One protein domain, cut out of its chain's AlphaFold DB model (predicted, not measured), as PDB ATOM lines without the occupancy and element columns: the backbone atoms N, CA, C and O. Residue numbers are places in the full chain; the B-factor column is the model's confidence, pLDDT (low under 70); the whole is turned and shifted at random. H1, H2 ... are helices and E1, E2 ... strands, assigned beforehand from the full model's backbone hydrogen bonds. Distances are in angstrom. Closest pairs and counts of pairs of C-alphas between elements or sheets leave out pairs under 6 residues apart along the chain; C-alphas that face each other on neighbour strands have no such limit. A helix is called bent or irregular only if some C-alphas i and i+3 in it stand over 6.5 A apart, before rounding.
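What this domain is: This is residues 167 to 359 of the 359 residues of an uncharacterized protein of Gemmatimonadetes bacterium 13_1_40CM_3_70_8 (UniProt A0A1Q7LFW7). One eight-stranded antiparallel sheet curls back on itself into a flattened, not fully closed barrel, with E3 E2 E5 E8 facing E10 E1 E4 and E9 at the hinge. H2 packs on the outside along E8, the small hairpin of E6 and E7 lies at one end of the longest axis with H1 near it, and the link of residues 175 to 187 lies at the other end. The printed part has 193 residues with three named helices and ten named strands, in the order E1 E2 E3 E4 H1 E5 H2 E6 E7 E8 H3 E9 E10, and its class is mixed. It is compact, with a radius of gyration of the C-alphas of 15.3 A and spans of 49 by 34 by 33 A.

Where its parts are: E1, residues 167 to 174, begins at C-alpha 167 (-55.421, 55.417, 91.166), is 19.9 A long and bends by 64 degrees at residue 170. E2, residues 188 to 195, is 22.9 A long, and E3 is residues 202 to 208. E4, residues 224 to 233, is 23.7 A long and bends by 72 degrees at residue 227. H1 is residues 234 to 243 and E5 residues 250 to 255. H2, residues 267 to 280, is 20.1 A long and begins at C-alpha 267 (-35.079, 47.738, 74.359). E6 is residues 286 to 291, E7 residues 297 to 302, E8 residues 322 to 328, H3 residues 329 to 332 and E9 residues 341 to 344. E10, residues 350 to 358, is 23.7 A long and ends at C-alpha 358 (-56.879, 58.864, 93.867).

How they stand to each other: The strongly twisted sheet runs E3 E2 E5 E8 E9 E10 E1 E4, a folded sheet, bent back into two leaves. E1 and E4 are antiparallel, with N 169 and O 229 2.9 A apart; E10 and E1 are too, with N 168 and O 357 at 2.8 A. E8 pairs with E5 over residues 322 to 325, where N 324 and O 253 are 3.2 A apart, and with E9 over residues 325 to 328, where N 327 and O 342 are 2.8 A apart. The closest C-alphas of edge strands E3 and E4, those of Ala 208 and Val 231, are 5.7 A apart. H2 is on the sheet at a height of 9.7 A, over E8. H1 is on the sheet at 7.8 A, over none of its strands. In H1 and H2 every O i to N i+4 pair is within hydrogen-bond range; H3 is too short for one. In the hairpin of E6 and E7, N 290 and O 298 are 2.8 A apart.

The domain as a whole: The C-alphas farthest apart, of Leu 182 and Ser 293, are 50.0 A apart. The printed part has no cut. The links E1 to E2, E3 to E4, E5 to H2 and E7 to E8 are long. The mean pLDDT of the printed part is 84.8; residues 257 to 260, 264 to 267 and 305 to 321 are under 70.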
ATOM      1  N   LEU A 167     -55.820  54.426  92.155       97.38
ATOM      2  CA  LEU A 167     -55.421  55.417  91.166       97.38
ATOM      3  C   LEU A 167     -56.313  55.279  89.934       97.38
ATOM      4  O   LEU A 167     -56.407  54.191  89.362       97.38
ATOM      5  N   TYR A 168     -56.909  56.385  89.514       97.25
ATOM      6  CA  TYR A 168     -57.798  56.476  88.368       97.25
ATOM      7  C   TYR A 168     -57.271  57.453  87.331       97.25
ATOM      8  O   TYR A 168     -56.707  58.490  87.683       97.25
ATOM      9  N   MET A 169     -57.530  57.145  86.064       97.81
ATOM     10  CA  MET A 169     -57.506  58.121  84.985       97.81
ATOM     11  C   MET A 169     -58.936  58.561  84.682       97.81
ATOM     12  O   MET A 169     -59.826  57.725  84.514       97.81
ATOM     13  N   THR A 170     -59.161  59.873  84.589       96.81
ATOM     14  CA  THR A 170     -60.497  60.419  84.284       96.81
ATOM     15  C   THR A 170     -60.571  61.201  82.981       96.81
ATOM     16  O   THR A 170     -61.661  61.441  82.464       96.81
ATOM     17  N   GLN A 171     -59.426  61.644  82.465       96.88
ATOM     18  CA  GLN A 171     -59.310  62.364  81.199       96.88
ATOM     19  C   GLN A 171     -57.956  62.057  80.563       96.88
ATOM     20  O   GLN A 171     -56.963  61.937  81.285       96.88
ATOM     21  N   ALA A 172     -57.915  62.003  79.238       97.19
ATOM     22  CA  ALA A 172     -56.688  61.915  78.458       97.19
ATOM     23  C   ALA A 172     -56.801  62.758  77.187       97.19
ATOM     24  O   ALA A 172     -57.889  62.905  76.630       97.19
ATOM     25  N   HIS A 173     -55.669  63.301  76.753       96.31
ATOM     26  CA  HIS A 173     -55.492  63.898  75.442       96.31
ATOM     27  C   HIS A 173     -54.127  63.514  74.871       96.31
ATOM     28  O   HIS A 173     -53.124  63.594  75.586       96.31
ATOM     29  N   PHE A 174     -54.073  63.196  73.585       94.00
ATOM     30  CA  PHE A 174     -52.847  62.860  72.869       94.00
ATOM     31  C   PHE A 174     -52.644  63.758  71.650       94.00
ATOM     32  O   PHE A 174     -53.593  64.152  70.980       94.00
ATOM     33  N   ALA A 175     -51.389  64.113  71.378       89.06
ATOM     34  CA  ALA A 175     -51.031  65.042  70.307       89.06
ATOM     35  C   ALA A 175     -51.171  64.424  68.904       89.06
ATOM     36  O   ALA A 175     -51.294  65.159  67.922       89.06
ATOM     37  N   ALA A 176     -51.133  63.095  68.820       82.38
ATOM     38  CA  ALA A 176     -51.271  62.305  67.606       82.38
ATOM     39  C   ALA A 176     -51.849  60.921  67.945       82.38
ATOM     40  O   ALA A 176     -52.007  60.577  69.117       82.38
ATOM     41  N   ASP A 177     -52.168  60.158  66.907       76.88
ATOM     42  CA  ASP A 177     -52.476  58.729  66.956       76.88
ATOM     43  C   ASP A 177     -51.216  57.853  67.048       76.88
ATOM     44  O   ASP A 177     -51.351  56.684  67.349       76.88
ATOM     45  N   PHE A 178     -50.013  58.416  66.852       75.06
ATOM     46  CA  PHE A 178     -48.696  57.751  66.969       75.06
ATOM     47  C   PHE A 178     -48.449  56.566  66.026       75.06
ATOM     48  O   PHE A 178     -47.324  56.085  65.962       75.06
ATOM     49  N   GLU A 179     -49.436  56.206  65.212       73.00
ATOM     50  CA  GLU A 179     -49.334  55.213  64.155       73.00
ATOM     51  C   GLU A 179     -49.519  55.820  62.758       73.00
ATOM     52  O   GLU A 179     -50.055  56.913  62.559       73.00
ATOM     53  N   GLY A 180     -49.112  55.072  61.730       75.00
ATOM     54  CA  GLY A 180     -49.485  55.406  60.360       75.00
ATOM     55  C   GLY A 180     -50.979  55.170  60.125       75.00
ATOM     56  O   GLY A 180     -51.518  54.140  60.517       75.00
ATOM     57  N   TRP A 181     -51.643  56.036  59.348       84.75
ATOM     58  CA  TRP A 181     -53.089  55.932  59.056       84.75
ATOM     59  C   TRP A 181     -53.539  54.600  58.416       84.75
ATOM     60  O   TRP A 181     -54.734  54.405  58.195       84.75
ATOM     61  N   LEU A 182     -52.610  53.707  58.054       84.81
ATOM     62  CA  LEU A 182     -52.885  52.351  57.587       84.81
ATOM     63  C   LEU A 182     -53.178  51.327  58.699       84.81
ATOM     64  O   LEU A 182     -53.659  50.254  58.333       84.81
ATOM     65  N   LYS A 183     -52.909  51.643  59.974       78.19
ATOM     66  CA  LYS A 183     -53.085  50.756  61.145       78.19
ATOM     67  C   LYS A 183     -54.455  50.848  61.831       78.19
ATOM     68  O   LYS A 183     -54.886  49.935  62.526       78.19
ATOM     69  N   GLY A 184     -55.239  51.861  61.462       76.31
ATOM     70  CA  GLY A 184     -56.633  51.988  61.880       76.31
ATOM     71  C   GLY A 184     -56.824  53.145  62.844       76.31
ATOM     72  O   GLY A 184     -56.221  54.203  62.672       76.31
ATOM     73  N   ALA A 185     -57.757  52.986  63.778       76.19
ATOM     74  CA  ALA A 185     -57.970  53.942  64.859       76.19
ATOM     75  C   ALA A 185     -57.104  53.565  66.068       76.19
ATOM     76  O   ALA A 185     -57.111  52.378  66.403       76.19
ATOM     77  N   PRO A 186     -56.481  54.549  66.746       77.44
ATOM     78  CA  PRO A 186     -55.538  54.280  67.823       77.44
ATOM     79  C   PRO A 186     -56.201  53.537  68.984       77.44
ATOM     80  O   PRO A 186     -57.394  53.736  69.251       77.44
ATOM     81  N   GLU A 187     -55.423  52.718  69.681       80.75
ATOM     82  CA  GLU A 187     -55.809  51.959  70.870       80.75
ATOM     83  C   GLU A 187     -54.827  52.276  72.011       80.75
ATOM     84  O   GLU A 187     -53.799  51.639  72.198       80.75
ATOM     85  N   PHE A 188     -55.128  53.311  72.805       88.56
ATOM     86  CA  PHE A 188     -54.255  53.693  73.920       88.56
ATOM     87  C   PHE A 188     -54.463  52.816  75.158       88.56
ATOM     88  O   PHE A 188     -55.589  52.630  75.624       88.56
ATOM     89  N   GLU A 189     -53.358  52.411  75.779       91.31
ATOM     90  CA  GLU A 189     -53.309  51.675  77.037       91.31
ATOM     91  C   GLU A 189     -52.455  52.396  78.091       91.31
ATOM     92  O   GLU A 189     -51.516  53.135  77.785       91.31
ATOM     93  N   LEU A 190     -52.784  52.189  79.370       94.06
ATOM     94  CA  LEU A 190     -52.010  52.697  80.506       94.06
ATOM     95  C   LEU A 190     -51.356  51.547  81.265       94.06
ATOM     96  O   LEU A 190     -52.053  50.719  81.845       94.06
ATOM     97  N   HIS A 191     -50.031  51.570  81.371       93.00
ATOM     98  CA  HIS A 191     -49.238  50.574  82.086       93.00
ATOM     99  C   HIS A 191     -48.625  51.132  83.367       93.00
ATOM    100  O   HIS A 191     -48.022  52.207  83.383       93.00
ATOM    101  N   VAL A 192     -48.705  50.364  84.449       93.69
ATOM    102  CA  VAL A 192     -48.080  50.678  85.733       93.69
ATOM    103  C   VAL A 192     -46.781  49.910  85.849       93.69
ATOM    104  O   VAL A 192     -46.757  48.708  86.119       93.69
ATOM    105  N   LEU A 193     -45.674  50.625  85.692       90.06
ATOM    106  CA  LEU A 193     -44.351  50.025  85.691       90.06
ATOM    107  C   LEU A 193     -43.647  50.233  87.027       90.06
ATOM    108  O   LEU A 193     -43.592  51.340  87.566       90.06
ATOM    109  N   GLY A 194     -43.060  49.160  87.547       88.81
ATOM    110  CA  GLY A 194     -42.336  49.164  88.813       88.81
ATOM    111  C   GLY A 194     -41.115  48.251  88.793       88.81
ATOM    112  O   GLY A 194     -40.867  47.524  87.831       88.81
ATOM    113  N   GLN A 195     -40.331  48.288  89.867       87.06
ATOM    114  CA  GLN A 195     -39.112  47.488  89.988       87.06
ATOM    115  C   GLN A 195     -39.420  45.986  90.022       87.06
ATOM    116  O   GLN A 195     -40.199  45.526  90.848       87.06
ATOM    117  N   LYS A 196     -38.733  45.180  89.209       83.44
ATOM    118  CA  LYS A 196     -38.853  43.719  89.255       83.44
ATOM    119  C   LYS A 196     -38.060  43.139  90.431       83.44
ATOM    120  O   LYS A 196     -36.846  42.953  90.368       83.44
ATOM    121  N   GLY A 197     -38.752  42.788  91.511       81.56
ATOM    122  CA  GLY A 197     -38.109  42.240  92.710       81.56
ATOM    123  C   GLY A 197     -37.056  43.201  93.277       81.56
ATOM    124  O   GLY A 197     -37.368  44.341  93.601       81.56
ATOM    125  N   GLN A 198     -35.813  42.732  93.399       79.56
ATOM    126  CA  GLN A 198     -34.663  43.540  93.840       79.56
ATOM    127  C   GLN A 198     -33.702  43.874  92.686       79.56
ATOM    128  O   GLN A 198     -32.557  44.245  92.934       79.56
ATOM    129  N   THR A 199     -34.120  43.676  91.429       76.31
ATOM    130  CA  THR A 199     -33.264  43.927  90.264       76.31
ATOM    131  C   THR A 199     -33.382  45.364  89.785       76.31
ATOM    132  O   THR A 199     -34.294  46.101  90.147       76.31
ATOM    133  N   ASP A 200     -32.476  45.739  88.899       73.88
ATOM    134  CA  ASP A 200     -32.454  47.028  88.218       73.88
ATOM    135  C   ASP A 200     -33.393  47.047  86.989       73.88
ATOM    136  O   ASP A 200     -33.225  47.834  86.065       73.88
ATOM    137  N   SER A 201     -34.393  46.164  86.942       76.00
ATOM    138  CA  SER A 201     -35.284  45.984  85.788       76.00
ATOM    139  C   SER A 201     -36.697  46.462  86.092       76.00
ATOM    140  O   SER A 201     -37.133  46.435  87.243       76.00
ATOM    141  N   LEU A 202     -37.427  46.837  85.043       81.06
ATOM    142  CA  LEU A 202     -38.853  47.126  85.131       81.06
ATOM    143  C   LEU A 202     -39.683  45.871  84.874       81.06
ATOM    144  O   LEU A 202     -39.303  44.980  84.109       81.06
ATOM    145  N   THR A 203     -40.848  45.829  85.496       83.75
ATOM    146  CA  THR A 203     -41.931  44.925  85.127       83.75
ATOM    147  C   THR A 203     -43.235  45.699  85.116       83.75
ATOM    148  O   THR A 203     -43.408  46.648  85.884       83.75
ATOM    149  N   ASP A 204     -44.132  45.273  84.240       87.12
ATOM    150  CA  ASP A 204     -45.513  45.720  84.254       87.12
ATOM    151  C   ASP A 204     -46.264  45.039  85.407       87.12
ATOM    152  O   ASP A 204     -46.163  43.821  85.586       87.12
ATOM    153  N   TYR A 205     -46.932  45.841  86.233       90.69
ATOM    154  CA  TYR A 205     -47.748  45.393  87.364       90.69
ATOM    155  C   TYR A 205     -49.240  45.409  87.054       90.69
ATOM    156  O   TYR A 205     -49.994  44.680  87.704       90.69
ATOM    157  N   GLN A 206     -49.670  46.273  86.141       93.19
ATOM    158  CA  GLN A 206     -51.069  46.456  85.796       93.19
ATOM    159  C   GLN A 206     -51.164  47.254  84.507       93.19
ATOM    160  O   GLN A 206     -50.549  48.307  84.387       93.19
ATOM    161  N   CYS A 207     -52.039  46.802  83.623       92.62
ATOM    162  CA  CYS A 207     -52.421  47.528  82.429       92.62
ATOM    163  C   CYS A 207     -53.921  47.850  82.455       92.62
ATOM    164  O   CYS A 207     -54.721  47.059  82.962       92.62
ATOM    165  N   ALA A 208     -54.300  49.015  81.948       94.25
ATOM    166  CA  ALA A 208     -55.675  49.399  81.658       94.25
ATOM    167  C   ALA A 208     -55.798  49.637  80.149       94.25
ATOM    168  O   ALA A 208     -54.911  50.264  79.576       94.25
ATOM    169  N   GLY A 209     -56.875  49.160  79.522       91.19
ATOM    170  CA  GLY A 209     -57.030  49.177  78.062       91.19
ATOM    171  C   GLY A 209     -58.278  48.433  77.579       91.19
ATOM    172  O   GLY A 209     -59.039  47.891  78.392       91.19
ATOM    173  N   GLU A 210     -58.493  48.381  76.261       86.31
ATOM    174  CA  GLU A 210     -59.748  47.903  75.647       86.31
ATOM    175  C   GLU A 210     -60.012  46.414  75.925       86.31
ATOM    176  O   GLU A 210     -61.159  45.977  76.018       86.31
ATOM    177  N   LYS A 211     -58.972  45.593  76.105       84.56
ATOM    178  CA  LYS A 211     -59.163  44.154  76.389       84.56
ATOM    179  C   LYS A 211     -59.134  43.813  77.872       84.56
ATOM    180  O   LYS A 211     -59.237  42.636  78.230       84.56
ATOM    181  N   GLN A 212     -59.004  44.805  78.746       86.38
ATOM    182  CA  GLN A 212     -59.030  44.559  80.179       86.38
ATOM    183  C   GLN A 212     -60.463  44.411  80.692       86.38
ATOM    184  O   GLN A 212     -61.382  45.059  80.194       86.38
ATOM    185  N   PRO A 213     -60.702  43.570  81.710       87.81
ATOM    186  CA  PRO A 213     -61.982  43.565  82.396       87.81
ATOM    187  C   PRO A 213     -62.140  44.832  83.249       87.81
ATOM    188  O   PRO A 213     -61.168  45.433  83.714       87.81
ATOM    189  N   ALA A 214     -63.387  45.204  83.546       86.31
ATOM    190  CA  ALA A 214     -63.657  46.195  84.584       86.31
ATOM    191  C   ALA A 214     -62.972  45.780  85.911       86.31
ATOM    192  O   ALA A 214     -63.008  44.598  86.267       86.31
ATOM    193  N   PRO A 215     -62.368  46.718  86.666       93.12
ATOM    194  CA  PRO A 215     -62.442  48.178  86.515       93.12
ATOM    195  C   PRO A 215     -61.342  48.818  85.640       93.12
ATOM    196  O   PRO A 215     -61.238  50.043  85.633       93.12
ATOM    197  N   TYR A 216     -60.534  48.023  84.933       94.38
ATOM    198  CA  TYR A 216     -59.390  48.482  84.126       94.38
ATOM    199  C   TYR A 216     -59.731  48.686  82.638       94.38
ATOM    200  O   TYR A 216     -58.875  49.077  81.852       94.38
ATOM    201  N   TYR A 217     -60.978  48.413  82.246       92.50
ATOM    202  CA  TYR A 217     -61.470  48.618  80.886       92.50
ATOM    203  C   TYR A 217     -61.628  50.107  80.564       92.50
ATOM    204  O   TYR A 217     -62.401  50.805  81.230       92.50
ATOM    205  N   PHE A 218     -60.983  50.562  79.496       92.31
ATOM    206  CA  PHE A 218     -61.383  51.761  78.769       92.31
ATOM    207  C   PHE A 218     -61.034  51.613  77.291       92.31
ATOM    208  O   PHE A 218     -60.204  50.791  76.933       92.31
ATOM    209  N   ASP A 219     -61.691  52.405  76.451       88.62
ATOM    210  CA  ASP A 219     -61.495  52.402  75.007       88.62
ATOM    211  C   ASP A 219     -61.339  53.853  74.532       88.62
ATOM    212  O   ASP A 219     -62.235  54.680  74.754       88.62
ATOM    213  N   GLN A 220     -60.187  54.176  73.942       88.00
ATOM    214  CA  GLN A 220     -59.862  55.506  73.434       88.00
ATOM    215  C   GLN A 220     -59.476  55.437  71.953       88.00
ATOM    216  O   GLN A 220     -58.312  55.295  71.611       88.00
ATOM    217  N   ASN A 221     -60.467  55.666  71.090       79.44
ATOM    218  CA  ASN A 221     -60.335  55.597  69.625       79.44
ATOM    219  C   ASN A 221     -60.049  56.948  68.954       79.44
ATOM    220  O   ASN A 221     -60.356  57.162  67.779       79.44
ATOM    221  N   GLY A 222     -59.567  57.914  69.725       83.19
ATOM    222  CA  GLY A 222     -59.315  59.269  69.265       83.19
ATOM    223  C   GLY A 222     -58.388  60.005  70.216       83.19
ATOM    224  O   GLY A 222     -57.966  59.478  71.242       83.19
ATOM    225  N   LEU A 223     -58.086  61.256  69.881       90.06
ATOM    226  CA  LEU A 223     -57.114  62.031  70.647       90.06
ATOM    227  C   LEU A 223     -57.604  62.388  72.047       90.06
ATOM    228  O   LEU A 223     -56.774  62.540  72.926       90.06
ATOM    229  N   ASP A 224     -58.916  62.480  72.265       93.50
ATOM    230  CA  ASP A 224     -59.513  62.844  73.548       93.50
ATOM    231  C   ASP A 224     -60.299  61.680  74.158       93.50
ATOM    232  O   ASP A 224     -61.101  61.029  73.483       93.50
ATOM    233  N   TRP A 225     -60.150  61.493  75.467       95.31
ATOM    234  CA  TRP A 225     -60.956  60.565  76.255       95.31
ATOM    235  C   TRP A 225     -61.393  61.179  77.581       95.31
ATOM    236  O   TRP A 225     -60.669  61.953  78.212       95.31
ATOM    237  N   GLY A 226     -62.592  60.806  78.025       95.19
ATOM    238  CA  GLY A 226     -63.133  61.184  79.323       95.19
ATOM    239  C   GLY A 226     -63.960  60.052  79.917       95.19
ATOM    240  O   GLY A 226     -64.737  59.403  79.220       95.19
ATOM    241  N   GLY A 227     -63.816  59.835  81.219       94.12
ATOM    242  CA  GLY A 227     -64.471  58.739  81.916       94.12
ATOM    243  C   GLY A 227     -63.910  58.557  83.318       94.12
ATOM    244  O   GLY A 227     -63.511  59.518  83.970       94.12
ATOM    245  N   SER A 228     -63.897  57.317  83.792       94.56
ATOM    246  CA  SER A 228     -63.203  56.936  85.019       94.56
ATOM    247  C   SER A 228     -62.767  55.487  84.886       94.56
ATOM    248  O   SER A 228     -63.609  54.591  84.897       94.56
ATOM    249  N   VAL A 229     -61.462  55.263  84.751       96.06
ATOM    250  CA  VAL A 229     -60.871  53.924  84.659       96.06
ATOM    251  C   VAL A 229     -59.830  53.750  85.748       96.06
ATOM    252  O   VAL A 229     -59.028  54.652  86.000       96.06
ATOM    253  N   MET A 230     -59.868  52.607  86.432       97.19
ATOM    254  CA  MET A 230     -58.842  52.289  87.413       97.19
ATOM    255  C   MET A 230     -57.551  51.966  86.668       97.19
ATOM    256  O   MET A 230     -57.552  51.151  85.756       97.19
ATOM    257  N   VAL A 231     -56.452  52.586  87.082       97.06
ATOM    258  CA  VAL A 231     -55.102  52.323  86.569       97.06
ATOM    259  C   VAL A 231     -54.339  51.430  87.544       97.06
ATOM    260  O   VAL A 231     -53.627  50.524  87.133       97.06
ATOM    261  N   PHE A 232     -54.512  51.643  88.855       97.00
ATOM    262  CA  PHE A 232     -53.871  50.819  89.881       97.00
ATOM    263  C   PHE A 232     -54.689  50.801  91.170       97.00
ATOM    264  O   PHE A 232     -54.900  51.839  91.796       97.00
ATOM    265  N   SER A 233     -55.161  49.635  91.602       96.44
ATOM    266  CA  SER A 233     -55.965  49.534  92.825       96.44
ATOM    267  C   SER A 233     -55.156  49.864  94.080       96.44
ATOM    268  O   SER A 233     -53.935  49.685  94.142       96.44
ATOM    269  N   LYS A 234     -55.843  50.284  95.147       94.19
ATOM    270  CA  LYS A 234     -55.190  50.582  96.427       94.19
ATOM    271  C   LYS A 234     -54.447  49.377  97.010       94.19
ATOM    272  O   LYS A 234     -53.362  49.544  97.562       94.19
ATOM    273  N   SER A 235     -54.998  48.172  96.867       93.88
ATOM    274  CA  SER A 235     -54.342  46.942  97.323       93.88
ATOM    275  C   SER A 235     -53.063  46.648  96.539       93.88
ATOM    276  O   SER A 235     -52.088  46.195  97.136       93.88
ATOM    277  N   GLN A 236     -53.030  46.943  95.237       95.88
ATOM    278  CA  GLN A 236     -51.814  46.812  94.438       95.88
ATOM    279  C   GLN A 236     -50.770  47.872  94.796       95.88
ATOM    280  O   GLN A 236     -49.600  47.524  94.943       95.88
ATOM    281  N   ILE A 237     -51.178  49.129  95.018       94.31
ATOM    282  CA  ILE A 237     -50.288  50.193  95.512       94.31
ATOM    283  C   ILE A 237     -49.643  49.768  96.837       94.31
ATOM    284  O   ILE A 237     -48.426  49.847  96.998       94.31
ATOM    285  N   ASP A 238     -50.448  49.283  97.785       93.31
ATOM    286  CA  ASP A 238     -49.962  48.855  99.097       93.31
ATOM    287  C   ASP A 238     -49.060  47.625  99.004       93.31
ATOM    288  O   ASP A 238     -48.008  47.580  99.643       93.31
ATOM    289  N   GLY A 239     -49.436  46.652  98.170       93.69
ATOM    290  CA  GLY A 239     -48.629  45.468  97.896       93.69
ATOM    291  C   GLY A 239     -47.273  45.819  97.286       93.69
ATOM    292  O   GLY A 239     -46.248  45.317  97.749       93.69
ATOM    293  N   TYR A 240     -47.247  46.731  96.310       92.88
ATOM    294  CA  TYR A 240     -46.011  47.226  95.711       92.88
ATOM    295  C   TYR A 240     -45.136  47.934  96.747       92.88
ATOM    296  O   TYR A 240     -43.971  47.586  96.908       92.88
ATOM    297  N   ASN A 241     -45.697  48.870  97.515       91.75
ATOM    298  CA  ASN A 241     -44.948  49.611  98.533       91.75
ATOM    299  C   ASN A 241     -44.364  48.692  99.620       91.75
ATOM    300  O   ASN A 241     -43.261  48.938 100.111       91.75
ATOM    301  N   ALA A 242     -45.086  47.630  99.990       91.56
ATOM    302  CA  ALA A 242     -44.608  46.632 100.940       91.56
ATOM    303  C   ALA A 242     -43.467  45.776 100.363       91.56
ATOM    304  O   ALA A 242     -42.504  45.481 101.071       91.56
ATOM    305  N   ALA A 243     -43.558  45.391  99.087       89.94
ATOM    306  CA  ALA A 243     -42.538  44.595  98.405       89.94
ATOM    307  C   ALA A 243     -41.293  45.412  98.010       89.94
ATOM    308  O   ALA A 243     -40.189  44.864  97.954       89.94
ATOM    309  N   HIS A 244     -41.454  46.720  97.785       89.00
ATOM    310  CA  HIS A 244     -40.412  47.627  97.297       89.00
ATOM    311  C   HIS A 244     -40.310  48.912  98.147       89.00
ATOM    312  O   HIS A 244     -40.586  50.010  97.654       89.00
ATOM    313  N   PRO A 245     -39.895  48.830  99.429       87.75
ATOM    314  CA  PRO A 245     -39.824  50.005 100.295       87.75
ATOM    315  C   PRO A 245     -38.947  51.124  99.714       87.75
ATOM    316  O   PRO A 245     -37.778  50.917  99.386       87.75
ATOM    317  N   GLY A 246     -39.507  52.333  99.617       84.44
ATOM    318  CA  GLY A 246     -38.817  53.515  99.084       84.44
ATOM    319  C   GLY A 246     -38.783  53.609  97.556       84.44
ATOM    320  O   GLY A 246     -38.248  54.585  97.030       84.44
ATOM    321  N   GLN A 247     -39.370  52.640  96.854       87.88
ATOM    322  CA  GLN A 247     -39.548  52.660  95.405       87.88
ATOM    323  C   GLN A 247     -40.942  53.168  95.051       87.88
ATOM    324  O   GLN A 247     -41.875  53.066  95.843       87.88
ATOM    325  N   ASN A 248     -41.082  53.717  93.849       90.62
ATOM    326  CA  ASN A 248     -42.338  54.273  93.348       90.62
ATOM    327  C   ASN A 248     -42.608  53.705  91.951       90.62
ATOM    328  O   ASN A 248     -41.669  53.272  91.277       90.62
ATOM    329  N   VAL A 249     -43.873  53.682  91.541       92.31
ATOM    330  CA  VAL A 249     -44.281  53.209  90.209       92.31
ATOM    331  C   VAL A 249     -44.354  54.371  89.225       92.31
ATOM    332  O   VAL A 249     -44.517  55.524  89.622       92.31
ATOM    333  N   ARG A 250     -44.247  54.064  87.938       92.44
ATOM    334  CA  ARG A 250     -44.481  54.989  86.826       92.44
ATOM    335  C   ARG A 250     -45.765  54.605  86.107       92.44
ATOM    336  O   ARG A 250     -46.163  53.443  86.162       92.44
ATOM    337  N   VAL A 251     -46.386  55.574  85.447       94.50
ATOM    338  CA  VAL A 251     -47.549  55.338  84.588       94.50
ATOM    339  C   VAL A 251     -47.121  55.653  83.168       94.50
ATOM    340  O   VAL A 251     -46.805  56.798  82.864       94.50
ATOM    341  N   TYR A 252     -47.089  54.633  82.326       91.50
ATOM    342  CA  TYR A 252     -46.761  54.751  80.916       91.50
ATOM    343  C   TYR A 252     -48.010  54.690  80.071       91.50
ATOM    344  O   TYR A 252     -48.949  53.976  80.411       91.50
ATOM    345  N   VAL A 253     -47.980  55.418  78.965       91.62
ATOM    346  CA  VAL A 253     -48.950  55.277  77.889       91.62
ATOM    347  C   VAL A 253     -48.275  54.556  76.734       91.62
ATOM    348  O   VAL A 253     -47.152  54.906  76.352       91.62
ATOM    349  N   VAL A 254     -48.973  53.562  76.208       86.81
ATOM    350  CA  VAL A 254     -48.613  52.804  75.012       86.81
ATOM    351  C   VAL A 254     -49.793  52.889  74.051       86.81
ATOM    352  O   VAL A 254     -50.935  53.019  74.488       86.81
ATOM    353  N   GLU A 255     -49.498  52.920  72.764       80.62
ATOM    354  CA  GLU A 255     -50.479  52.698  71.710       80.62
ATOM    355  C   GLU A 255     -50.309  51.222  71.293       80.62
ATOM    356  O   GLU A 255     -49.171  50.789  71.101       80.62
ATOM    357  N   ASP A 256     -51.384  50.428  71.364       71.38
ATOM    358  CA  ASP A 256     -51.374  48.963  71.207       71.38
ATOM    359  C   ASP A 256     -52.574  48.478  70.379       71.38
ATOM    360  O   ASP A 256     -53.687  48.332  70.884       71.38
ATOM    361  N   ASP A 257     -52.323  48.168  69.113       63.56
ATOM    362  CA  ASP A 257     -53.253  47.599  68.136       63.56
ATOM    363  C   ASP A 257     -53.144  46.058  68.005       63.56
ATOM    364  O   ASP A 257     -54.051  45.390  67.487       63.56
ATOM    365  N   ASP A 258     -52.055  45.465  68.508       62.22
ATOM    366  CA  ASP A 258     -51.672  44.079  68.239       62.22
ATOM    367  C   ASP A 258     -52.013  43.094  69.371       62.22
ATOM    368  O   ASP A 258     -52.405  41.942  69.138       62.22
ATOM    369  N   THR A 259     -51.677  43.417  70.624       64.56
ATOM    370  CA  THR A 259     -51.836  42.475  71.741       64.56
ATOM    371  C   THR A 259     -51.942  43.187  73.073       64.56
ATOM    372  O   THR A 259     -50.965  43.248  73.815       64.56
ATOM    373  N   ALA A 260     -53.187  43.509  73.413       69.25
ATOM    374  CA  ALA A 260     -53.552  44.158  74.658       69.25
ATOM    375  C   ALA A 260     -52.691  43.794  75.862       69.25
ATOM    376  O   ALA A 260     -52.555  42.621  76.260       69.25
ATOM    377  N   CYS A 261     -52.209  44.843  76.500       73.94
ATOM    378  CA  CYS A 261     -51.390  44.835  77.683       73.94
ATOM    379  C   CYS A 261     -50.053  44.126  77.493       73.94
ATOM    380  O   CYS A 261     -49.549  43.452  78.404       73.94
ATOM    381  N   GLN A 262     -49.456  44.297  76.317       74.00
ATOM    382  CA  GLN A 262     -48.068  43.952  76.059       74.00
ATOM    383  C   GLN A 262     -47.324  45.180  75.567       74.00
ATOM    384  O   GLN A 262     -47.752  45.853  74.654       74.00
ATOM    385  N   ILE A 263     -46.165  45.448  76.165       71.44
ATOM    386  CA  ILE A 263     -45.300  46.533  75.706       71.44
ATOM    387  C   ILE A 263     -44.302  45.938  74.714       71.44
ATOM    388  O   ILE A 263     -43.300  45.339  75.139       71.44
ATOM    389  N   LYS A 264     -44.538  46.089  73.410       68.75
ATOM    390  CA  LYS A 264     -43.597  45.645  72.375       68.75
ATOM    391  C   LYS A 264     -42.832  46.845  71.836       68.75
ATOM    392  O   LYS A 264     -43.212  47.503  70.892       68.75
ATOM    393  N   THR A 265     -41.688  47.127  72.438       64.81
ATOM    394  CA  THR A 265     -40.787  48.199  71.995       64.81
ATOM    395  C   THR A 265     -39.381  47.644  71.880       64.81
ATOM    396  O   THR A 265     -38.995  46.755  72.639       64.81
ATOM    397  N   SER A 266     -38.538  48.214  71.018       64.75
ATOM    398  CA  SER A 266     -37.109  47.895  71.095       64.75
ATOM    399  C   SER A 266     -36.544  48.316  72.461       64.75
ATOM    400  O   SER A 266     -36.848  49.398  72.982       64.75
ATOM    401  N   SER A 267     -35.700  47.468  73.055       66.44
ATOM    402  CA  SER A 267     -35.079  47.738  74.359       66.44
ATOM    403  C   SER A 267     -34.206  48.998  74.357       66.44
ATOM    404  O   SER A 267     -34.097  49.668  75.386       66.44
ATOM    405  N   ASP A 268     -33.619  49.340  73.208       70.19
ATOM    406  CA  ASP A 268     -32.789  50.530  73.030       70.19
ATOM    407  C   ASP A 268     -33.616  51.821  72.932       70.19
ATOM    408  O   ASP A 268     -33.230  52.817  73.548       70.19
ATOM    409  N   ALA A 269     -34.736  51.822  72.196       70.44
ATOM    410  CA  ALA A 269     -35.638  52.980  72.117       70.44
ATOM    411  C   ALA A 269     -36.249  53.278  73.491       70.44
ATOM    412  O   ALA A 269     -36.098  54.380  74.019       70.44
ATOM    413  N   TRP A 270     -36.778  52.241  74.150       75.50
ATOM    414  CA  TRP A 270     -37.300  52.331  75.512       75.50
ATOM    415  C   TRP A 270     -36.282  52.926  76.489       75.50
ATOM    416  O   TRP A 270     -36.581  53.842  77.257       75.50
ATOM    417  N   LYS A 271     -35.045  52.416  76.456       76.88
ATOM    418  CA  LYS A 271     -33.973  52.898  77.326       76.88
ATOM    419  C   LYS A 271     -33.667  54.374  77.083       76.88
ATOM    420  O   LYS A 271     -33.546  55.126  78.046       76.88
ATOM    421  N   LYS A 272     -33.551  54.790  75.821       78.62
ATOM    422  CA  LYS A 272     -33.276  56.189  75.464       78.62
ATOM    423  C   LYS A 272     -34.412  57.112  75.887       78.62
ATOM    424  O   LYS A 272     -34.131  58.184  76.422       78.62
ATOM    425  N   ALA A 273     -35.662  56.697  75.691       79.81
ATOM    426  CA  ALA A 273     -36.833  57.442  76.138       79.81
ATOM    427  C   ALA A 273     -36.792  57.653  77.659       79.81
ATOM    428  O   ALA A 273     -36.832  58.789  78.130       79.81
ATOM    429  N   LEU A 274     -36.600  56.568  78.418       81.19
ATOM    430  CA  LEU A 274     -36.500  56.595  79.877       81.19
ATOM    431  C   LEU A 274     -35.381  57.530  80.362       81.19
ATOM    432  O   LEU A 274     -35.615  58.394  81.208       81.19
ATOM    433  N   GLU A 275     -34.172  57.383  79.813       84.12
ATOM    434  CA  GLU A 275     -33.009  58.194  80.185       84.12
ATOM    435  C   GLU A 275     -33.222  59.680  79.869       84.12
ATOM    436  O   GLU A 275     -32.896  60.539  80.693       84.12
ATOM    437  N   ALA A 276     -33.794  59.998  78.704       85.88
ATOM    438  CA  ALA A 276     -34.057  61.373  78.294       85.88
ATOM    439  C   ALA A 276     -35.102  62.050  79.190       85.88
ATOM    440  O   ALA A 276     -34.883  63.174  79.657       85.88
ATOM    441  N   VAL A 277     -36.216  61.366  79.467       87.56
ATOM    442  CA  VAL A 277     -37.290  61.890  80.319       87.56
ATOM    443  C   VAL A 277     -36.801  62.054  81.760       87.56
ATOM    444  O   VAL A 277     -37.023  63.104  82.367       87.56
ATOM    445  N   ASP A 278     -36.058  61.088  82.306       88.44
ATOM    446  CA  ASP A 278     -35.488  61.199  83.652       88.44
ATOM    447  C   ASP A 278     -34.482  62.342  83.768       88.44
ATOM    448  O   ASP A 278     -34.522  63.103  84.742       88.44
ATOM    449  N   ALA A 279     -33.590  62.491  82.787       86.94
ATOM    450  CA  ALA A 279     -32.603  63.561  82.777       86.94
ATOM    451  C   ALA A 279     -33.277  64.941  82.746       86.94
ATOM    452  O   ALA A 279     -32.926  65.817  83.544       86.94
ATOM    453  N   ALA A 280     -34.283  65.122  81.886       89.50
ATOM    454  CA  ALA A 280     -35.014  66.380  81.764       89.50
ATOM    455  C   ALA A 280     -35.823  66.719  83.030       89.50
ATOM    456  O   ALA A 280     -35.857  67.872  83.462       89.50
ATOM    457  N   ASN A 281     -36.408  65.707  83.675       89.62
ATOM    458  CA  ASN A 281     -37.323  65.875  84.808       89.62
ATOM    459  C   ASN A 281     -36.674  65.579  86.171       89.62
ATOM    460  O   ASN A 281     -37.364  65.393  87.176       89.62
ATOM    461  N   LYS A 282     -35.334  65.557  86.242       90.31
ATOM    462  CA  LYS A 282     -34.550  65.345  87.480       90.31
ATOM    463  C   LYS A 282     -34.954  64.062  88.225       90.31
ATOM    464  O   LYS A 282     -35.011  64.051  89.460       90.31
ATOM    465  N   ALA A 283     -35.266  63.016  87.462       87.06
ATOM    466  CA  ALA A 283     -35.784  61.728  87.915       87.06
ATOM    467  C   ALA A 283     -37.063  61.825  88.772       87.06
ATOM    468  O   ALA A 283     -37.307  60.964  89.608       87.06
ATOM    469  N   ARG A 284     -37.877  62.880  88.628       91.38
ATOM    470  CA  ARG A 284     -39.168  63.043  89.330       91.38
ATOM    471  C   ARG A 284     -40.344  62.596  88.462       91.38
ATOM    472  O   ARG A 284     -41.318  63.318  88.284       91.38
ATOM    473  N   THR A 285     -40.194  61.412  87.902       90.88
ATOM    474  CA  THR A 285     -41.012  60.832  86.831       90.88
ATOM    475  C   THR A 285     -41.915  59.702  87.332       90.88
ATOM    476  O   THR A 285     -42.781  59.234  86.615       90.88
ATOM    477  N   ALA A 286     -41.767  59.287  88.594       92.19
ATOM    478  CA  ALA A 286     -42.647  58.311  89.232       92.19
ATOM    479  C   ALA A 286     -43.795  58.992  89.995       92.19
ATOM    480  O   ALA A 286     -43.760  60.196  90.257       92.19
ATOM    481  N   GLY A 287     -44.783  58.208  90.422       92.06
ATOM    482  CA  GLY A 287     -45.906  58.646  91.242       92.06
ATOM    483  C   GLY A 287     -46.072  57.838  92.527       92.06
ATOM    484  O   GLY A 287     -45.616  56.697  92.640       92.06
ATOM    485  N   LYS A 288     -46.713  58.451  93.523       92.69
ATOM    486  CA  LYS A 288     -47.072  57.802  94.786       92.69
ATOM    487  C   LYS A 288     -48.365  58.360  95.374       92.69
ATOM    488  O   LYS A 288     -48.666  59.547  95.218       92.69
ATOM    489  N   ASP A 289     -49.065  57.511  96.124       91.12
ATOM    490  CA  ASP A 289     -50.168  57.922  96.994       91.12
ATOM    491  C   ASP A 289     -49.616  58.794  98.133       91.12
ATOM    492  O   ASP A 289     -48.652  58.447  98.822       91.12
ATOM    493  N   THR A 290     -50.227  59.956  98.314       86.88
ATOM    494  CA  THR A 290     -49.942  60.905  99.384       86.88
ATOM    495  C   THR A 290     -51.239  61.405  99.996       86.88
ATOM    496  O   THR A 290     -52.317  61.293  99.423       86.88
ATOM    497  N   THR A 291     -51.157  61.964 101.197       86.94
ATOM    498  CA  THR A 291     -52.309  62.579 101.859       86.94
ATOM    499  C   THR A 291     -52.018  64.054 102.077       86.94
ATOM    500  O   THR A 291     -50.950  64.407 102.580       86.94
ATOM    501  N   SER A 292     -52.935  64.912 101.640       81.38
ATOM    502  CA  SER A 292     -52.833  66.359 101.787       81.38
ATOM    503  C   SER A 292     -52.922  66.772 103.262       81.38
ATOM    504  O   SER A 292     -53.315  65.993 104.133       81.38
ATOM    505  N   SER A 293     -52.624  68.040 103.552       77.50
ATOM    506  CA  SER A 293     -52.835  68.617 104.886       77.50
ATOM    507  C   SER A 293     -54.307  68.633 105.318       77.50
ATOM    508  O   SER A 293     -54.582  68.741 106.511       77.50
ATOM    509  N   THR A 294     -55.243  68.516 104.372       79.38
ATOM    510  CA  THR A 294     -56.690  68.443 104.612       79.38
ATOM    511  C   THR A 294     -57.217  67.006 104.673       79.38
ATOM    512  O   THR A 294     -58.418  66.815 104.837       79.38
ATOM    513  N   GLY A 295     -56.345  65.993 104.581       79.50
ATOM    514  CA  GLY A 295     -56.722  64.576 104.654       79.50
ATOM    515  C   GLY A 295     -57.138  63.947 103.320       79.50
ATOM    516  O   GLY A 295     -57.524  62.781 103.295       79.50
ATOM    517  N   GLU A 296     -57.042  64.685 102.215       83.94
ATOM    518  CA  GLU A 296     -57.393  64.220 100.870       83.94
ATOM    519  C   GLU A 296     -56.297  63.313 100.293       83.94
ATOM    520  O   GLU A 296     -55.106  63.610 100.427       83.94
ATOM    521  N   LYS A 297     -56.683  62.209  99.646       88.12
ATOM    522  CA  LYS A 297     -55.753  61.316  98.945       88.12
ATOM    523  C   LYS A 297     -55.367  61.909  97.595       88.12
ATOM    524  O   LYS A 297     -56.222  62.344  96.840       88.12
ATOM    525  N   LEU A 298     -54.071  61.931  97.297       90.12
ATOM    526  CA  LEU A 298     -53.516  62.572  96.109       90.12
ATOM    527  C   LEU A 298     -52.435  61.701  95.482       90.12
ATOM    528  O   LEU A 298     -51.535  61.225  96.176       90.12
ATOM    529  N   TRP A 299     -52.451  61.606  94.156       94.38
ATOM    530  CA  TRP A 299     -51.334  61.068  93.390       94.38
ATOM    531  C   TRP A 299     -50.317  62.184  93.107       94.38
ATOM    532  O   TRP A 299     -50.629  63.190  92.459       94.38
ATOM    533  N   LYS A 300     -49.097  62.059  93.638       94.69
ATOM    534  CA  LYS A 300     -48.040  63.081  93.518       94.69
ATOM    535  C   LYS A 300     -46.758  62.502  92.959       94.69
ATOM    536  O   LYS A 300     -46.485  61.319  93.152       94.69
ATOM    537  N   PHE A 301     -45.959  63.357  92.316       92.94
ATOM    538  CA  PHE A 301     -44.654  62.937  91.823       92.94
ATOM    539  C   PHE A 301     -43.793  62.366  92.956       92.94
ATOM    540  O   PHE A 301     -43.857  62.772  94.125       92.94
ATOM    541  N   ALA A 302     -42.922  61.449  92.581       90.69
ATOM    542  CA  ALA A 302     -41.903  60.870  93.421       90.69
ATOM    543  C   ALA A 302     -40.606  60.742  92.624       90.69
ATOM    544  O   ALA A 302     -40.600  60.849  91.398       90.69
ATOM    545  N   GLN A 303     -39.490  60.526  93.322       87.94
ATOM    546  CA  GLN A 303     -38.275  60.156  92.615       87.94
ATOM    547  C   GLN A 303     -38.419  58.740  92.068       87.94
ATOM    548  O   GLN A 303     -38.719  57.804  92.817       87.94
ATOM    549  N   ALA A 304     -38.179  58.599  90.775       80.56
ATOM    550  CA  ALA A 304     -37.862  57.324  90.187       80.56
ATOM    551  C   ALA A 304     -36.421  56.969  90.572       80.56
ATOM    552  O   ALA A 304     -35.503  57.786  90.472       80.56
ATOM    553  N   PHE A 305     -36.223  55.771  91.106       68.56
ATOM    554  CA  PHE A 305     -34.913  55.370  91.595       68.56
ATOM    555  C   PHE A 305     -33.953  55.129  90.422       68.56
ATOM    556  O   PHE A 305     -34.256  54.379  89.498       68.56
ATOM    557  N   GLN A 306     -32.773  55.753  90.479       54.25
ATOM    558  CA  GLN A 306     -31.824  55.861  89.358       54.25
ATOM    559  C   GLN A 306     -31.165  54.546  88.914       54.25
ATOM    560  O   GLN A 306     -30.458  54.534  87.912       54.25
ATOM    561  N   LYS A 307     -31.341  53.444  89.653       51.81
ATOM    562  CA  LYS A 307     -30.697  52.165  89.316       51.81
ATOM    563  C   LYS A 307     -31.469  51.327  88.310       51.81
ATOM    564  O   LYS A 307     -31.044  50.225  88.033       51.81
ATOM    565  N   LEU A 308     -32.579  51.803  87.766       56.47
ATOM    566  CA  LEU A 308     -33.404  51.030  86.845       56.47
ATOM    567  C   LEU A 308     -32.729  50.907  85.459       56.47
ATOM    568  O   LEU A 308     -33.071  51.586  84.495       56.47
ATOM    569  N   LEU A 309     -31.700  50.068  85.384       52.47
ATOM    570  CA  LEU A 309     -30.915  49.742  84.203       52.47
ATOM    571  C   LEU A 309     -31.705  48.794  83.288       52.47
ATOM    572  O   LEU A 309     -31.457  47.595  83.211       52.47
ATOM    573  N   SER A 310     -32.648  49.389  82.558       55.59
ATOM    574  CA  SER A 310     -33.035  49.022  81.191       55.59
ATOM    575  C   SER A 310     -33.202  47.524  80.894       55.59
ATOM    576  O   SER A 310     -32.334  46.904  80.283       55.59
ATOM    577  N   ALA A 311     -34.350  46.977  81.279       54.44
ATOM    578  CA  ALA A 311     -35.058  45.929  80.547       54.44
ATOM    579  C   ALA A 311     -36.449  45.805  81.177       54.44
ATOM    580  O   ALA A 311     -36.560  45.481  82.360       54.44
ATOM    581  N   LEU A 312     -37.505  46.086  80.417       57.62
ATOM    582  CA  LEU A 312     -38.825  45.556  80.740       57.62
ATOM    583  C   LEU A 312     -38.772  44.056  80.440       57.62
ATOM    584  O   LEU A 312     -38.442  43.651  79.326       57.62
ATOM    585  N   ALA A 313     -39.037  43.217  81.440       48.34
ATOM    586  CA  ALA A 313     -38.949  41.763  81.276       48.34
ATOM    587  C   ALA A 313     -39.982  41.179  80.287       48.34
ATOM    588  O   ALA A 313     -39.872  40.007  79.933       48.34
ATOM    589  N   SER A 314     -40.966  41.982  79.881       51.31
ATOM    590  CA  SER A 314     -42.021  41.675  78.914       51.31
ATOM    591  C   SER A 314     -41.775  42.267  77.519       51.31
ATOM    592  O   SER A 314     -42.647  42.122  76.673       51.31
ATOM    593  N   ILE A 315     -40.618  42.895  77.255       51.22
ATOM    594  CA  ILE A 315     -40.308  43.421  75.917       51.22
ATOM    595  C   ILE A 315     -40.233  42.274  74.908       51.22
ATOM    596  O   ILE A 315     -39.353  41.410  74.984       51.22
ATOM    597  N   ILE A 316     -41.128  42.315  73.928       49.66
ATOM    598  CA  ILE A 316     -41.054  41.540  72.693       49.66
ATOM    599  C   ILE A 316     -40.612  42.516  71.592       49.66
ATOM    600  O   ILE A 316     -41.108  43.633  71.515       49.66
ATOM    601  N   ASN A 317     -39.632  42.126  70.768       42.69
ATOM    602  CA  ASN A 317     -39.135  42.947  69.656       42.69
ATOM    603  C   ASN A 317     -40.141  42.944  68.489       42.69
ATOM    604  O   ASN A 317     -39.922  42.243  67.499       42.69
ATOM    605  N   THR A 318     -41.222  43.705  68.615       46.16
ATOM    606  CA  THR A 318     -42.145  44.094  67.532       46.16
ATOM    607  C   THR A 318     -42.568  45.563  67.734       46.16
ATOM    608  O   THR A 318     -42.014  46.198  68.627       46.16
ATOM    609  N   ASN A 319     -43.374  46.130  66.830       50.84
ATOM    610  CA  ASN A 319     -43.447  47.570  66.527       50.84
ATOM    611  C   ASN A 319     -44.547  48.352  67.289       50.84
ATOM    612  O   ASN A 319     -45.267  49.096  66.641       50.84
ATOM    613  N   ASP A 320     -44.692  48.236  68.610       57.06
ATOM    614  CA  ASP A 320     -45.611  49.156  69.308       57.06
ATOM    615  C   ASP A 320     -44.897  50.491  69.558       57.06
ATOM    616  O   ASP A 320     -43.719  50.535  69.960       57.06
ATOM    617  N   GLU A 321     -45.612  51.598  69.352       69.38
ATOM    618  CA  GLU A 321     -45.061  52.936  69.536       69.38
ATOM    619  C   GLU A 321     -45.208  53.366  71.008       69.38
ATOM    620  O   GLU A 321     -46.294  53.522  71.577       69.38
ATOM    621  N   LEU A 322     -44.072  53.593  71.671       77.88
ATOM    622  CA  LEU A 322     -44.061  54.153  73.017       77.88
ATOM    623  C   LEU A 322     -44.557  55.606  72.991       77.88
ATOM    624  O   LEU A 322     -43.808  56.517  72.628       77.88
ATOM    625  N   VAL A 323     -45.765  55.851  73.501       87.50
ATOM    626  CA  VAL A 323     -46.299  57.216  73.616       87.50
ATOM    627  C   VAL A 323     -45.539  58.011  74.679       87.50
ATOM    628  O   VAL A 323     -45.079  59.121  74.405       87.50
ATOM    629  N   GLY A 324     -45.355  57.474  75.892       90.38
ATOM    630  CA  GLY A 324     -44.454  58.097  76.871       90.38
ATOM    631  C   GLY A 324     -44.733  57.826  78.348       90.38
ATOM    632  O   GLY A 324     -45.668  57.123  78.718       90.38
ATOM    633  N   ASP A 325     -43.897  58.425  79.198       93.12
ATOM    634  CA  ASP A 325     -44.000  58.390  80.664       93.12
ATOM    635  C   ASP A 325     -44.832  59.578  81.164       93.12
ATOM    636  O   ASP A 325     -44.593  60.727  80.773       93.12
ATOM    637  N   ALA A 326     -45.798  59.332  82.043       96.19
ATOM    638  CA  ALA A 326     -46.575  60.389  82.666       96.19
ATOM    639  C   ALA A 326     -45.741  61.084  83.753       96.19
ATOM    640  O   ALA A 326     -45.430  60.520  84.801       96.19
ATOM    641  N   VAL A 327     -45.458  62.370  83.553       96.62
ATOM    642  CA  VAL A 327     -44.725  63.232  84.485       96.62
ATOM    643  C   VAL A 327     -45.651  64.320  85.013       96.62
ATOM    644  O   VAL A 327     -46.277  65.033  84.237       96.62
ATOM    645  N   GLN A 328     -45.734  64.489  86.334       97.38
ATOM    646  CA  GLN A 328     -46.606  65.508  86.929       97.38
ATOM    647  C   GLN A 328     -46.323  66.904  86.342       97.38
ATOM    648  O   GLN A 328     -45.169  67.316  86.235       97.38
ATOM    649  N   ASP A 329     -47.384  67.642  86.020       95.12
ATOM    650  CA  ASP A 329     -47.373  68.978  85.401       95.12
ATOM    651  C   ASP A 329     -46.327  69.951  85.987       95.12
ATOM    652  O   ASP A 329     -45.510  70.540  85.278       95.12
ATOM    653  N   SER A 330     -46.276  70.048  87.313       94.94
ATOM    654  CA  SER A 330     -45.364  70.911  88.065       94.94
ATOM    655  C   SER A 330     -43.897  70.484  87.981       94.94
ATOM    656  O   SER A 330     -43.010  71.309  88.205       94.94
ATOM    657  N   VAL A 331     -43.624  69.216  87.665       95.12
ATOM    658  CA  VAL A 331     -42.276  68.712  87.376       95.12
ATOM    659  C   VAL A 331     -41.918  68.981  85.919       95.12
ATOM    660  O   VAL A 331     -40.831  69.494  85.661       95.12
ATOM    661  N   ALA A 332     -42.840  68.677  85.002       94.38
ATOM    662  CA  ALA A 332     -42.670  68.896  83.569       94.38
ATOM    663  C   ALA A 332     -42.548  70.388  83.202       94.38
ATOM    664  O   ALA A 332     -42.012  70.722  82.148       94.38
ATOM    665  N   GLY A 333     -43.028  71.285  84.071       94.00
ATOM    666  CA  GLY A 333     -43.045  72.728  83.830       94.00
ATOM    667  C   GLY A 333     -44.086  73.142  82.789       94.00
ATOM    668  O   GLY A 333     -43.923  74.172  82.140       94.00
ATOM    669  N   GLU A 334     -45.135  72.339  82.622       95.06
ATOM    670  CA  GLU A 334     -46.142  72.478  81.574       95.06
ATOM    671  C   GLU A 334     -47.540  72.302  82.167       95.06
ATOM    672  O   GLU A 334     -47.751  71.429  83.004       95.06
ATOM    673  N   TYR A 335     -48.484  73.146  81.750       95.44
ATOM    674  CA  TYR A 335     -49.837  73.183  82.295       95.44
ATOM    675  C   TYR A 335     -50.875  73.093  81.181       95.44
ATOM    676  O   TYR A 335     -50.858  73.899  80.251       95.44
ATOM    677  N   HIS A 336     -51.826  72.177  81.353       95.19
ATOM    678  CA  HIS A 336     -53.011  72.038  80.513       95.19
ATOM    679  C   HIS A 336     -54.252  72.020  81.397       95.19
ATOM    680  O   HIS A 336     -54.328  71.277  82.376       95.19
ATOM    681  N   ALA A 337     -55.231  72.866  81.078       95.12
ATOM    682  CA  ALA A 337     -56.423  73.017  81.902       95.12
ATOM    683  C   ALA A 337     -57.200  71.693  81.994       95.12
ATOM    684  O   ALA A 337     -57.567  71.119  80.975       95.12
ATOM    685  N   GLY A 338     -57.472  71.234  83.218       93.56
ATOM    686  CA  GLY A 338     -58.177  69.972  83.471       93.56
ATOM    687  C   GLY A 338     -57.268  68.757  83.674       93.56
ATOM    688  O   GLY A 338     -57.760  67.731  84.128       93.56
ATOM    689  N   PHE A 339     -55.958  68.886  83.452       97.25
ATOM    690  CA  PHE A 339     -54.991  67.790  83.543       97.25
ATOM    691  C   PHE A 339     -53.911  68.081  84.589       97.25
ATOM    692  O   PHE A 339     -53.702  69.229  84.976       97.25
ATOM    693  N   ASN A 340     -53.253  67.034  85.089       96.94
ATOM    694  CA  ASN A 340     -52.240  67.143  86.149       96.94
ATOM    695  C   ASN A 340     -50.991  66.271  85.910       96.94
ATOM    696  O   ASN A 340     -50.066  66.287  86.727       96.94
ATOM    697  N   TRP A 341     -50.936  65.543  84.789       98.12
ATOM    698  CA  TRP A 341     -49.775  64.778  84.334       98.12
ATOM    699  C   TRP A 341     -49.583  64.946  82.824       98.12
ATOM    700  O   TRP A 341     -50.547  64.976  82.064       98.12
ATOM    701  N   ILE A 342     -48.331  65.065  82.399       97.94
ATOM    702  CA  ILE A 342     -47.899  65.288  81.021       97.94
ATOM    703  C   ILE A 342     -47.205  64.029  80.528       97.94
ATOM    704  O   ILE A 342     -46.281  63.548  81.177       97.94
ATOM    705  N   VAL A 343     -47.622  63.511  79.381       96.62
ATOM    706  CA  VAL A 343     -47.040  62.313  78.776       96.62
ATOM    707  C   VAL A 343     -45.821  62.729  77.960       96.62
ATOM    708  O   VAL A 343     -45.938  63.446  76.961       96.62
ATOM    709  N   LYS A 344     -44.637  62.341  78.439       93.81
ATOM    710  CA  LYS A 344     -43.335  62.682  77.859       93.81
ATOM    711  C   LYS A 344     -42.752  61.474  77.132       93.81
ATOM    712  O   LYS A 344     -42.454  60.459  77.760       93.81
ATOM    713  N   GLY A 345     -42.586  61.603  75.822       88.00
ATOM    714  CA  GLY A 345     -41.994  60.579  74.964       88.00
ATOM    715  C   GLY A 345     -40.482  60.732  74.808       88.00
ATOM    716  O   GLY A 345     -39.793  61.355  75.628       88.00
ATOM    717  N   GLU A 346     -39.955  60.180  73.714       83.69
ATOM    718  CA  GLU A 346     -38.541  60.295  73.360       83.69
ATOM    719  C   GLU A 346     -38.058  61.751  73.354       83.69
ATOM    720  O   GLU A 346     -38.774  62.681  72.981       83.69
ATOM    721  N   ASN A 347     -36.812  61.966  73.789       85.06
ATOM    722  CA  ASN A 347     -36.205  63.299  73.893       85.06
ATOM    723  C   ASN A 347     -37.014  64.303  74.746       85.06
ATOM    724  O   ASN A 347     -36.823  65.513  74.609       85.06
ATOM    725  N   ASN A 348     -37.880  63.815  75.647       89.19
ATOM    726  CA  ASN A 348     -38.755  64.623  76.501       89.19
ATOM    727  C   ASN A 348     -39.764  65.491  75.716       89.19
ATOM    728  O   ASN A 348     -40.174  66.560  76.183       89.19
ATOM    729  N   VAL A 349     -40.164  65.041  74.523       91.50
ATOM    730  CA  VAL A 349     -41.245  65.659  73.739       91.50
ATOM    731  C   VAL A 349     -42.589  65.431  74.436       91.50
ATOM    732  O   VAL A 349     -42.817  64.379  75.029       91.50
ATOM    733  N   THR A 350     -43.474  66.431  74.403       95.00
ATOM    734  CA  THR A 350     -44.855  66.275  74.881       95.00
ATOM    735  C   THR A 350     -45.679  65.534  73.844       95.00
ATOM    736  O   THR A 350     -45.931  66.071  72.769       95.00
ATOM    737  N   ASN A 351     -46.149  64.349  74.220       93.69
ATOM    738  CA  ASN A 351     -46.991  63.494  73.390       93.69
ATOM    739  C   ASN A 351     -48.461  63.504  73.835       93.69
ATOM    740  O   ASN A 351     -49.345  63.092  73.092       93.69
ATOM    741  N   GLY A 352     -48.751  64.036  75.022       96.31
ATOM    742  CA  GLY A 352     -50.113  64.170  75.520       96.31
ATOM    743  C   GLY A 352     -50.159  64.604  76.975       96.31
ATOM    744  O   GLY A 352     -49.151  65.006  77.562       96.31
ATOM    745  N   TRP A 353     -51.339  64.514  77.571       97.62
ATOM    746  CA  TRP A 353     -51.571  64.811  78.976       97.62
ATOM    747  C   TRP A 353     -52.783  64.045  79.503       97.62
ATOM    748  O   TRP A 353     -53.772  63.830  78.808       97.62
ATOM    749  N   VAL A 354     -52.698  63.626  80.761       98.00
ATOM    750  CA  VAL A 354     -53.707  62.800  81.426       98.00
ATOM    751  C   VAL A 354     -54.054  63.378  82.793       98.00
ATOM    752  O   VAL A 354     -53.264  64.091  83.426       98.00
ATOM    753  N   ARG A 355     -55.269  63.088  83.255       97.75
ATOM    754  CA  ARG A 355     -55.702  63.393  84.615       97.75
ATOM    755  C   ARG A 355     -55.668  62.128  85.453       97.75
ATOM    756  O   ARG A 355     -56.501  61.251  85.242       97.75
ATOM    757  N   LEU A 356     -54.744  62.083  86.411       97.38
ATOM    758  CA  LEU A 356     -54.607  60.989  87.371       97.38
ATOM    759  C   LEU A 356     -55.003  61.450  88.776       97.38
ATOM    760  O   LEU A 356     -54.481  62.450  89.281       97.38
ATOM    761  N   GLU A 357     -55.892  60.709  89.427       95.00
ATOM    762  CA  GLU A 357     -56.400  61.029  90.763       95.00
ATOM    763  C   GLU A 357     -56.623  59.777  91.612       95.00
ATOM    764  O   GLU A 357     -56.850  58.688  91.094       95.00
ATOM    765  N   MET A 358     -56.520  59.929  92.933       94.50
ATOM    766  CA  MET A 358     -56.879  58.864  93.867       94.50
ATOM    767  C   MET A 358     -58.377  58.960  94.159       94.50
ATOM    768  O   MET A 358     -58.849  60.051  94.482       94.50
ATOM    769  N   GLN A 359     -59.092  57.838  94.084       91.12
ATOM    770  CA  GLN A 359     -60.499  57.716  94.491       91.12
ATOM    771  C   GLN A 359     -60.647  56.765  95.677       91.12
ATOM    772  O   GLN A 359     -59.813  55.828  95.799       91.12
TER     773      GLN A 359